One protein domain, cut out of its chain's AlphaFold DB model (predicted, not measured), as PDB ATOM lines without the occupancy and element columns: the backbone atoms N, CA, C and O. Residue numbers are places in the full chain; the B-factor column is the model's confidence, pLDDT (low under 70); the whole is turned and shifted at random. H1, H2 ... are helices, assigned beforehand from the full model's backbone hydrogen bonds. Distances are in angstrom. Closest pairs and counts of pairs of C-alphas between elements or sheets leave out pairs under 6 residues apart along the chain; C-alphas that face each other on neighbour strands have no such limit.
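AT A GLANCE: This is residues 63 to 123 of the 191 residues of an uncharacterized protein of Euryarchaeota archaeon (UniProt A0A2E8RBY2). Helices H2 and H3 sit at opposite ends of a core of loops, which is made by the long stretch of residues 86 to 111 between them. The short helix H1 comes before H2 and lies near it, and the turn between them sticks out at residues 69 to 75, of which 73 to 75 belong to H2. The helices do not form a bundle: H2 and H3 are apart, with the looped stretch between them. The printed part has 61 residues with three named helices in the order H1, H2, H3 and no named strand; its class is all helix, though under half of the residues, 28 of 61, are in named elements. The whole is compact, with a radius of gyration of the C-alphas of 11.1 A, and the C-alphas span 31 by 25 by 17 A.

HOW THE PARTS SIT: From the first printed residue, Gly 63, the printed part runs to H1, residues 67 to 70, and then by a tight link of 2 residues to H2, residues 73 to 85. H1 and H2 are close but not clearly touching: their closest C-alphas, those of Ala 68 and Ala 76, are 5.7 A apart, the one pair within 8 A, and their centres are 12.5 A apart. After H2 comes the long stretch of residues 86 to 111, whose C-alphas lie 2 to 13 A from the mean of all C-alphas. Within it residues 94 to 95 form a short antiparallel pairing with residues 108 to 109. The stretch leads to H3, residues 112 to 122, which is apart from H1 and also apart from H2. In H2 and H3 every O i to N i+4 pair is within hydrogen-bond range. H1 is too short for such a pair, and its one O i to N i+3 pair is within range.

IN THESE COORDINATES: H1, Trp 67 to Asn 70, begins with C-alpha 67 at (40.143, 5.276, 5.503). H2, Lys 73 to Asn 85, is the longest helix by residues, with 13, and measures 18.1 A from first to last C-alpha; C-alpha 85 is at (47.018, -8.571, 19.178). H3, Met 112 to Lys 122, measures 15.5 A and ends with C-alpha 122 at (30.609, 4.304, 27.128).

THE WHOLE: The two C-alphas farthest apart are those of Lys 73 and Gly 123, at 31.6 A. The first and last printed C-alphas, of Gly 63 and Gly 123, are 24.9 A apart. The printed part has no cut. The link from H2 to H3, 26 residues, is long. The mean pLDDT of the printed part is 90.2, and residues 63 and 65 are under 70.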
ATOM      1  N   GLY A  63      33.102   6.938   3.059       69.44
ATOM      2  CA  GLY A  63      34.403   7.295   3.644       69.44
ATOM      3  C   GLY A  63      35.092   6.181   4.448       69.44
ATOM      4  O   GLY A  63      36.065   6.455   5.165       69.44
ATOM      5  N   MET A  64      34.572   4.948   4.413       75.25
ATOM      6  CA  MET A  64      35.147   3.803   5.124       75.25
ATOM      7  C   MET A  64      36.116   2.994   4.271       75.25
ATOM      8  O   MET A  64      37.178   2.641   4.766       75.25
ATOM      9  N   HIS A  65      35.811   2.713   3.007       69.50
ATOM     10  CA  HIS A  65      36.596   1.739   2.237       69.50
ATOM     11  C   HIS A  65      38.041   2.165   1.906       69.50
ATOM     12  O   HIS A  65      38.845   1.301   1.578       69.50
ATOM     13  N   GLY A  66      38.394   3.444   2.074       71.56
ATOM     14  CA  GLY A  66      39.756   3.976   1.903       71.56
ATOM     15  C   GLY A  66      40.268   4.751   3.121       71.56
ATOM     16  O   GLY A  66      41.101   5.643   2.996       71.56
ATOM     17  N   TRP A  67      39.737   4.496   4.324       82.12
ATOM     18  CA  TRP A  67      40.143   5.276   5.503       82.12
ATOM     19  C   TRP A  67      41.647   5.141   5.794       82.12
ATOM     20  O   TRP A  67      42.277   6.118   6.193       82.12
ATOM     21  N   ALA A  68      42.209   3.953   5.552       79.38
ATOM     22  CA  ALA A  68      43.622   3.660   5.749       79.38
ATOM     23  C   ALA A  68      44.530   4.430   4.772       79.38
ATOM     24  O   ALA A  68      45.665   4.730   5.125       79.38
ATOM     25  N   ASP A  69      44.022   4.816   3.596       80.94
ATOM     26  CA  ASP A  69      44.772   5.606   2.608       80.94
ATOM     27  C   ASP A  69      44.924   7.073   3.035       80.94
ATOM     28  O   ASP A  69      45.817   7.777   2.569       80.94
ATOM     29  N   ASN A  70      44.063   7.536   3.946       83.56
ATOM     30  CA  ASN A  70      44.087   8.897   4.485       83.56
ATOM     31  C   ASN A  70      44.993   9.041   5.720       83.56
ATOM     32  O   ASN A  70      45.100  10.130   6.286       83.56
ATOM     33  N   VAL A  71      45.621   7.955   6.168       85.88
ATOM     34  CA  VAL A  71      46.611   7.951   7.250       85.88
ATOM     35  C   VAL A  71      47.934   7.404   6.723       85.88
ATOM     36  O   VAL A  71      47.984   6.762   5.676       85.88
ATOM     37  N   SER A  72      49.037   7.653   7.433       91.19
ATOM     38  CA  SER A  72      50.311   7.059   7.030       91.19
ATOM     39  C   SER A  72      50.238   5.531   7.095       91.19
ATOM     40  O   SER A  72      49.578   4.958   7.973       91.19
ATOM     41  N   LYS A  73      50.937   4.854   6.179       91.88
ATOM     42  CA  LYS A  73      50.949   3.385   6.107       91.88
ATOM     43  C   LYS A  73      51.465   2.767   7.402       91.88
ATOM     44  O   LYS A  73      50.952   1.739   7.841       91.88
ATOM     45  N   GLU A  74      52.439   3.411   8.037       93.25
ATOM     46  CA  GLU A  74      53.006   3.005   9.321       93.25
ATOM     47  C   GLU A  74      51.942   3.069  10.423       93.25
ATOM     48  O   GLU A  74      51.807   2.130  11.206       93.25
ATOM     49  N   CYS A  75      51.133   4.135  10.446       92.38
ATOM     50  CA  CYS A  75      50.057   4.297  11.419       92.38
ATOM     51  C   CYS A  75      48.944   3.264  11.204       92.38
ATOM     52  O   CYS A  75      48.551   2.591  12.157       92.38
ATOM     53  N   ALA A  76      48.481   3.072   9.964       91.56
ATOM     54  CA  ALA A  76      47.487   2.045   9.646       91.56
ATOM     55  C   ALA A  76      47.975   0.641  10.041       91.56
ATOM     56  O   ALA A  76      47.250  -0.116  10.690       91.56
ATOM     57  N   THR A  77      49.230   0.314   9.713       93.19
ATOM     58  CA  THR A  77      49.856  -0.970  10.062       93.19
ATOM     59  C   THR A  77      49.899  -1.172  11.573       93.19
ATOM     60  O   THR A  77      49.534  -2.240  12.065       93.19
ATOM     61  N   GLU A  78      50.289  -0.143  12.325       94.44
ATOM     62  CA  GLU A  78      50.347  -0.201  13.783       94.44
ATOM     63  C   GLU A  78      48.955  -0.364  14.415       94.44
ATOM     64  O   GLU A  78      48.778  -1.194  15.308       94.44
ATOM     65  N   LEU A  79      47.940   0.349  13.913       94.44
ATOM     66  CA  LEU A  79      46.550   0.194  14.354       94.44
ATOM     67  C   LEU A  79      46.045  -1.237  14.136       94.44
ATOM     68  O   LEU A  79      45.484  -1.847  15.050       94.44
ATOM     69  N   HIS A  80      46.284  -1.801  12.949       93.56
ATOM     70  CA  HIS A  80      45.916  -3.183  12.644       93.56
ATOM     71  C   HIS A  80      46.693  -4.192  13.497       93.56
ATOM     72  O   HIS A  80      46.109  -5.180  13.944       93.56
ATOM     73  N   ARG A  81      47.979  -3.941  13.778       95.00
ATOM     74  CA  ARG A  81      48.795  -4.777  14.672       95.00
ATOM     75  C   ARG A  81      48.218  -4.802  16.087       95.00
ATOM     76  O   ARG A  81      48.049  -5.882  16.650       95.00
ATOM     77  N   GLN A  82      47.874  -3.642  16.646       95.62
ATOM     78  CA  GLN A  82      47.270  -3.542  17.979       95.62
ATOM     79  C   GLN A  82      45.919  -4.261  18.054       95.62
ATOM     80  O   GLN A  82      45.682  -5.023  18.991       95.62
ATOM     81  N   ALA A  83      45.061  -4.079  17.050       94.69
ATOM     82  CA  ALA A  83      43.769  -4.754  16.987       94.69
ATOM     83  C   ALA A  83      43.908  -6.277  16.852       94.69
ATOM     84  O   ALA A  83      43.223  -7.022  17.551       94.69
ATOM     85  N   LYS A  84      44.840  -6.750  16.013       95.12
ATOM     86  CA  LYS A  84      45.134  -8.181  15.852       95.12
ATOM     87  C   LYS A  84      45.636  -8.803  17.154       95.12
ATOM     88  O   LYS A  84      45.169  -9.875  17.524       95.12
ATOM     89  N   ASN A  85      46.527  -8.119  17.873       95.56
ATOM     90  CA  ASN A  85      47.018  -8.571  19.178       95.56
ATOM     91  C   ASN A  85      45.899  -8.650  20.231       95.56
ATOM     92  O   ASN A  85      45.964  -9.483  21.128       95.56
ATOM     93  N   ALA A  86      44.869  -7.810  20.107       94.38
ATOM     94  CA  ALA A  86      43.675  -7.840  20.948       94.38
ATOM     95  C   ALA A  86      42.595  -8.833  20.463       94.38
ATOM     96  O   ALA A  86      41.528  -8.911  21.068       94.38
ATOM     97  N   GLY A  87      42.835  -9.579  19.376       95.12
ATOM     98  CA  GLY A  87      41.875 -10.540  18.818       95.12
ATOM     99  C   GLY A  87      40.686  -9.906  18.086       95.12
ATOM    100  O   GLY A  87      39.642 -10.537  17.946       95.12
ATOM    101  N   ILE A  88      40.809  -8.658  17.623       95.19
ATOM    102  CA  ILE A  88      39.723  -7.916  16.970       95.19
ATOM    103  C   ILE A  88      39.757  -8.137  15.453       95.19
ATOM    104  O   ILE A  88      40.762  -7.873  14.790       95.19
ATOM    105  N   ALA A  89      38.624  -8.553  14.883       92.69
ATOM    106  CA  ALA A  89      38.431  -8.588  13.436       92.69
ATOM    107  C   ALA A  89      38.259  -7.161  12.887       92.69
ATOM    108  O   ALA A  89      37.283  -6.482  13.208       92.69
ATOM    109  N   THR A  90      39.208  -6.717  12.059       91.00
ATOM    110  CA  THR A  90      39.241  -5.359  11.479       91.00
ATOM    111  C   THR A  90      38.689  -5.286  10.054       91.00
ATOM    112  O   THR A  90      38.445  -4.195   9.545       91.00
ATOM    113  N   GLN A  91      38.458  -6.434   9.409       88.88
ATOM    114  CA  GLN A  91      37.991  -6.497   8.026       88.88
ATOM    115  C   GLN A  91      36.607  -5.853   7.877       88.88
ATOM    116  O   GLN A  91      35.680  -6.192   8.608       88.88
ATOM    117  N   GLY A  92      36.478  -4.922   6.926       86.25
ATOM    118  CA  GLY A  92      35.234  -4.182   6.692       86.25
ATOM    119  C   GLY A  92      34.887  -3.162   7.783       86.25
ATOM    120  O   GLY A  92      33.807  -2.581   7.741       86.25
ATOM    121  N   LYS A  93      35.788  -2.929   8.748       90.25
ATOM    122  CA  LYS A  93      35.592  -1.974   9.840       90.25
ATOM    123  C   LYS A  93      36.566  -0.810   9.745       90.25
ATOM    124  O   LYS A  93      37.693  -0.935   9.263       90.25
ATOM    125  N   LYS A  94      36.134   0.332  10.266       91.31
ATOM    126  CA  LYS A  94      36.926   1.552  10.387       91.31
ATOM    127  C   LYS A  94      37.236   1.812  11.846       91.31
ATOM    128  O   LYS A  94      36.359   1.711  12.703       91.31
ATOM    129  N   TYR A  95      38.482   2.179  12.113       92.69
ATOM    130  CA  TYR A  95      38.878   2.649  13.429       92.69
ATOM    131  C   TYR A  95      38.426   4.099  13.641       92.69
ATOM    132  O   TYR A  95      38.713   4.980  12.827       92.69
ATOM    133  N   ILE A  96      37.744   4.354  14.757       91.50
ATOM    134  CA  ILE A  96      37.358   5.689  15.213       91.50
ATOM    135  C   ILE A  96      37.969   5.923  16.593       91.50
ATOM    136  O   ILE A  96      37.438   5.480  17.610       91.50
ATOM    137  N   GLY A  97      39.066   6.684  16.640       90.62
ATOM    138  CA  GLY A  97      39.784   6.960  17.892       90.62
ATOM    139  C   GLY A  97      38.962   7.704  18.951       90.62
ATOM    140  O   GLY A  97      39.217   7.556  20.141       90.62
ATOM    141  N   GLY A  98      37.923   8.444  18.548       89.56
ATOM    142  CA  GLY A  98      36.988   9.079  19.484       89.56
ATOM    143  C   GLY A  98      36.142   8.087  20.297       89.56
ATOM    144  O   GLY A  98      35.607   8.454  21.338       89.56
ATOM    145  N   LEU A  99      36.035   6.828  19.855       92.12
ATOM    146  CA  LEU A  99      35.273   5.785  20.547       92.12
ATOM    147  C   LEU A  99      36.126   4.945  21.498       92.12
ATOM    148  O   LEU A  99      35.569   4.239  22.341       92.12
ATOM    149  N   GLY A 100      37.455   4.979  21.393       93.00
ATOM    150  CA  GLY A 100      38.340   4.182  22.240       93.00
ATOM    151  C   GLY A 100      39.720   3.949  21.645       93.00
ATOM    152  O   GLY A 100      40.095   4.548  20.641       93.00
ATOM    153  N   ARG A 101      40.477   3.059  22.291       94.56
ATOM    154  CA  ARG A 101      41.811   2.646  21.838       94.56
ATOM    155  C   ARG A 101      41.712   1.629  20.693       94.56
ATOM    156  O   ARG A 101      40.689   0.959  20.576       94.56
ATOM    157  N   PRO A 102      42.780   1.413  19.906       93.69
ATOM    158  CA  PRO A 102      42.796   0.383  18.857       93.69
ATOM    159  C   PRO A 102      42.608  -1.042  19.396       93.69
ATOM    160  O   PRO A 102      42.194  -1.938  18.665       93.69
ATOM    161  N   THR A 103      42.882  -1.244  20.686       95.25
ATOM    162  CA  THR A 103      42.652  -2.489  21.429       95.25
ATOM    163  C   THR A 103      41.206  -2.670  21.896       95.25
ATOM    164  O   THR A 103      40.882  -3.714  22.450       95.25
ATOM    165  N   ASP A 104      40.339  -1.667  21.723       94.50
ATOM    166  CA  ASP A 104      38.937  -1.730  22.128       94.50
ATOM    167  C   ASP A 104      38.068  -2.171  20.939       94.50
ATOM    168  O   ASP A 104      38.003  -1.447  19.941       94.50
ATOM    169  N   PRO A 105      37.298  -3.271  21.039       93.69
ATOM    170  CA  PRO A 105      36.430  -3.713  19.945       93.69
ATOM    171  C   PRO A 105      35.414  -2.650  19.503       93.69
ATOM    172  O   PRO A 105      35.133  -2.524  18.319       93.69
ATOM    173  N   GLY A 106      34.901  -1.842  20.439       93.00
ATOM    174  CA  GLY A 106      33.942  -0.769  20.137       93.00
ATOM    175  C   GLY A 106      34.528   0.421  19.367       93.00
ATOM    176  O   GLY A 106      33.772   1.261  18.896       93.00
ATOM    177  N   ALA A 107      35.854   0.519  19.234       94.31
ATOM    178  CA  ALA A 107      36.475   1.544  18.397       94.31
ATOM    179  C   ALA A 107      36.535   1.146  16.912       94.31
ATOM    180  O   ALA A 107      36.852   1.989  16.075       94.31
ATOM    181  N   TRP A 108      36.226  -0.114  16.586       94.44
ATOM    182  CA  TRP A 108      36.184  -0.646  15.226       94.44
ATOM    183  C   TRP A 108      34.735  -0.837  14.802       94.44
ATOM    184  O   TRP A 108      34.072  -1.778  15.240       94.44
ATOM    185  N   VAL A 109      34.248   0.053  13.946       92.75
ATOM    186  CA  VAL A 109      32.831   0.120  13.573       92.75
ATOM    187  C   VAL A 109      32.626  -0.259  12.117       92.75
ATOM    188  O   VAL A 109      33.475   0.035  11.276       92.75
ATOM    189  N   SER A 110      31.511  -0.927  11.837       91.19
ATOM    190  CA  SER A 110      31.041  -1.225  10.483       91.19
ATOM    191  C   SER A 110      29.876  -0.338  10.068       91.19
ATOM    192  O   SER A 110      29.739  -0.079   8.882       91.19
ATOM    193  N   THR A 111      29.075   0.132  11.028       89.75
ATOM    194  CA  THR A 111      27.855   0.902  10.766       89.75
ATOM    195  C   THR A 111      27.724   2.137  11.651       89.75
ATOM    196  O   THR A 111      28.445   2.287  12.646       89.75
ATOM    197  N   MET A 112      26.781   3.025  11.323       88.75
ATOM    198  CA  MET A 112      26.416   4.139  12.206       88.75
ATOM    199  C   MET A 112      25.811   3.656  13.535       88.75
ATOM    200  O   MET A 112      26.025   4.272  14.587       88.75
ATOM    201  N   ASP A 113      25.101   2.532  13.527       88.56
ATOM    202  CA  ASP A 113      24.515   1.965  14.741       88.56
ATOM    203  C   ASP A 113      25.598   1.490  15.717       88.56
ATOM    204  O   ASP A 113      25.524   1.818  16.902       88.56
ATOM    205  N   ASP A 114      26.683   0.873  15.228       91.19
ATOM    206  CA  ASP A 114      27.825   0.460  16.063       91.19
ATOM    207  C   ASP A 114      28.445   1.642  16.833       91.19
ATOM    208  O   ASP A 114      28.854   1.523  17.999       91.19
ATOM    209  N   VAL A 115      28.519   2.806  16.173       91.69
ATOM    210  CA  VAL A 115      29.009   4.057  16.770       91.69
ATOM    211  C   VAL A 115      28.067   4.493  17.885       91.69
ATOM    212  O   VAL A 115      28.519   4.792  18.993       91.69
ATOM    213  N   THR A 116      26.761   4.501  17.615       91.06
ATOM    214  CA  THR A 116      25.732   4.927  18.570       91.06
ATOM    215  C   THR A 116      25.662   3.995  19.776       91.06
ATOM    216  O   THR A 116      25.609   4.457  20.916       91.06
ATOM    217  N   GLU A 117      25.706   2.681  19.563       92.44
ATOM    218  CA  GLU A 117      25.724   1.681  20.630       92.44
ATOM    219  C   GLU A 117      26.976   1.800  21.496       92.44
ATOM    220  O   GLU A 117      26.894   1.792  22.729       92.44
ATOM    221  N   THR A 118      28.145   1.978  20.875       93.19
ATOM    222  CA  THR A 118      29.387   2.176  21.624       93.19
ATOM    223  C   THR A 118      29.358   3.478  22.416       93.19
ATOM    224  O   THR A 118      29.754   3.480  23.584       93.19
ATOM    225  N   ALA A 119      28.854   4.561  21.824       92.25
ATOM    226  CA  ALA A 119      28.705   5.849  22.486       92.25
ATOM    227  C   ALA A 119      27.745   5.766  23.681       92.25
ATOM    228  O   ALA A 119      28.088   6.228  24.770       92.25
ATOM    229  N   LYS A 120      26.595   5.095  23.531       91.00
ATOM    230  CA  LYS A 120      25.644   4.821  24.622       91.00
ATOM    231  C   LYS A 120      26.296   4.021  25.746       91.00
ATOM    232  O   LYS A 120      26.258   4.444  26.899       91.00
ATOM    233  N   ARG A 121      26.951   2.907  25.411       90.38
ATOM    234  CA  ARG A 121      27.608   2.015  26.381       90.38
ATOM    235  C   ARG A 121      28.717   2.714  27.164       90.38
ATOM    236  O   ARG A 121      28.862   2.476  28.360       90.38
ATOM    237  N   LYS A 122      29.508   3.559  26.499       88.69
ATOM    238  CA  LYS A 122      30.609   4.304  27.128       88.69
ATOM    239  C   LYS A 122      30.164   5.645  27.728       88.69
ATOM    240  O   LYS A 122      30.952   6.270  28.427       88.69
ATOM    241  N   GLY A 123      28.925   6.073  27.479       89.31
ATOM    242  CA  GLY A 123      28.413   7.399  27.831       89.31
ATOM    243  C   GLY A 123      29.217   8.541  27.220       89.31
ATOM    244  O   GLY A 123      29.477   9.538  27.888       89.31
TER     245      GLY A 123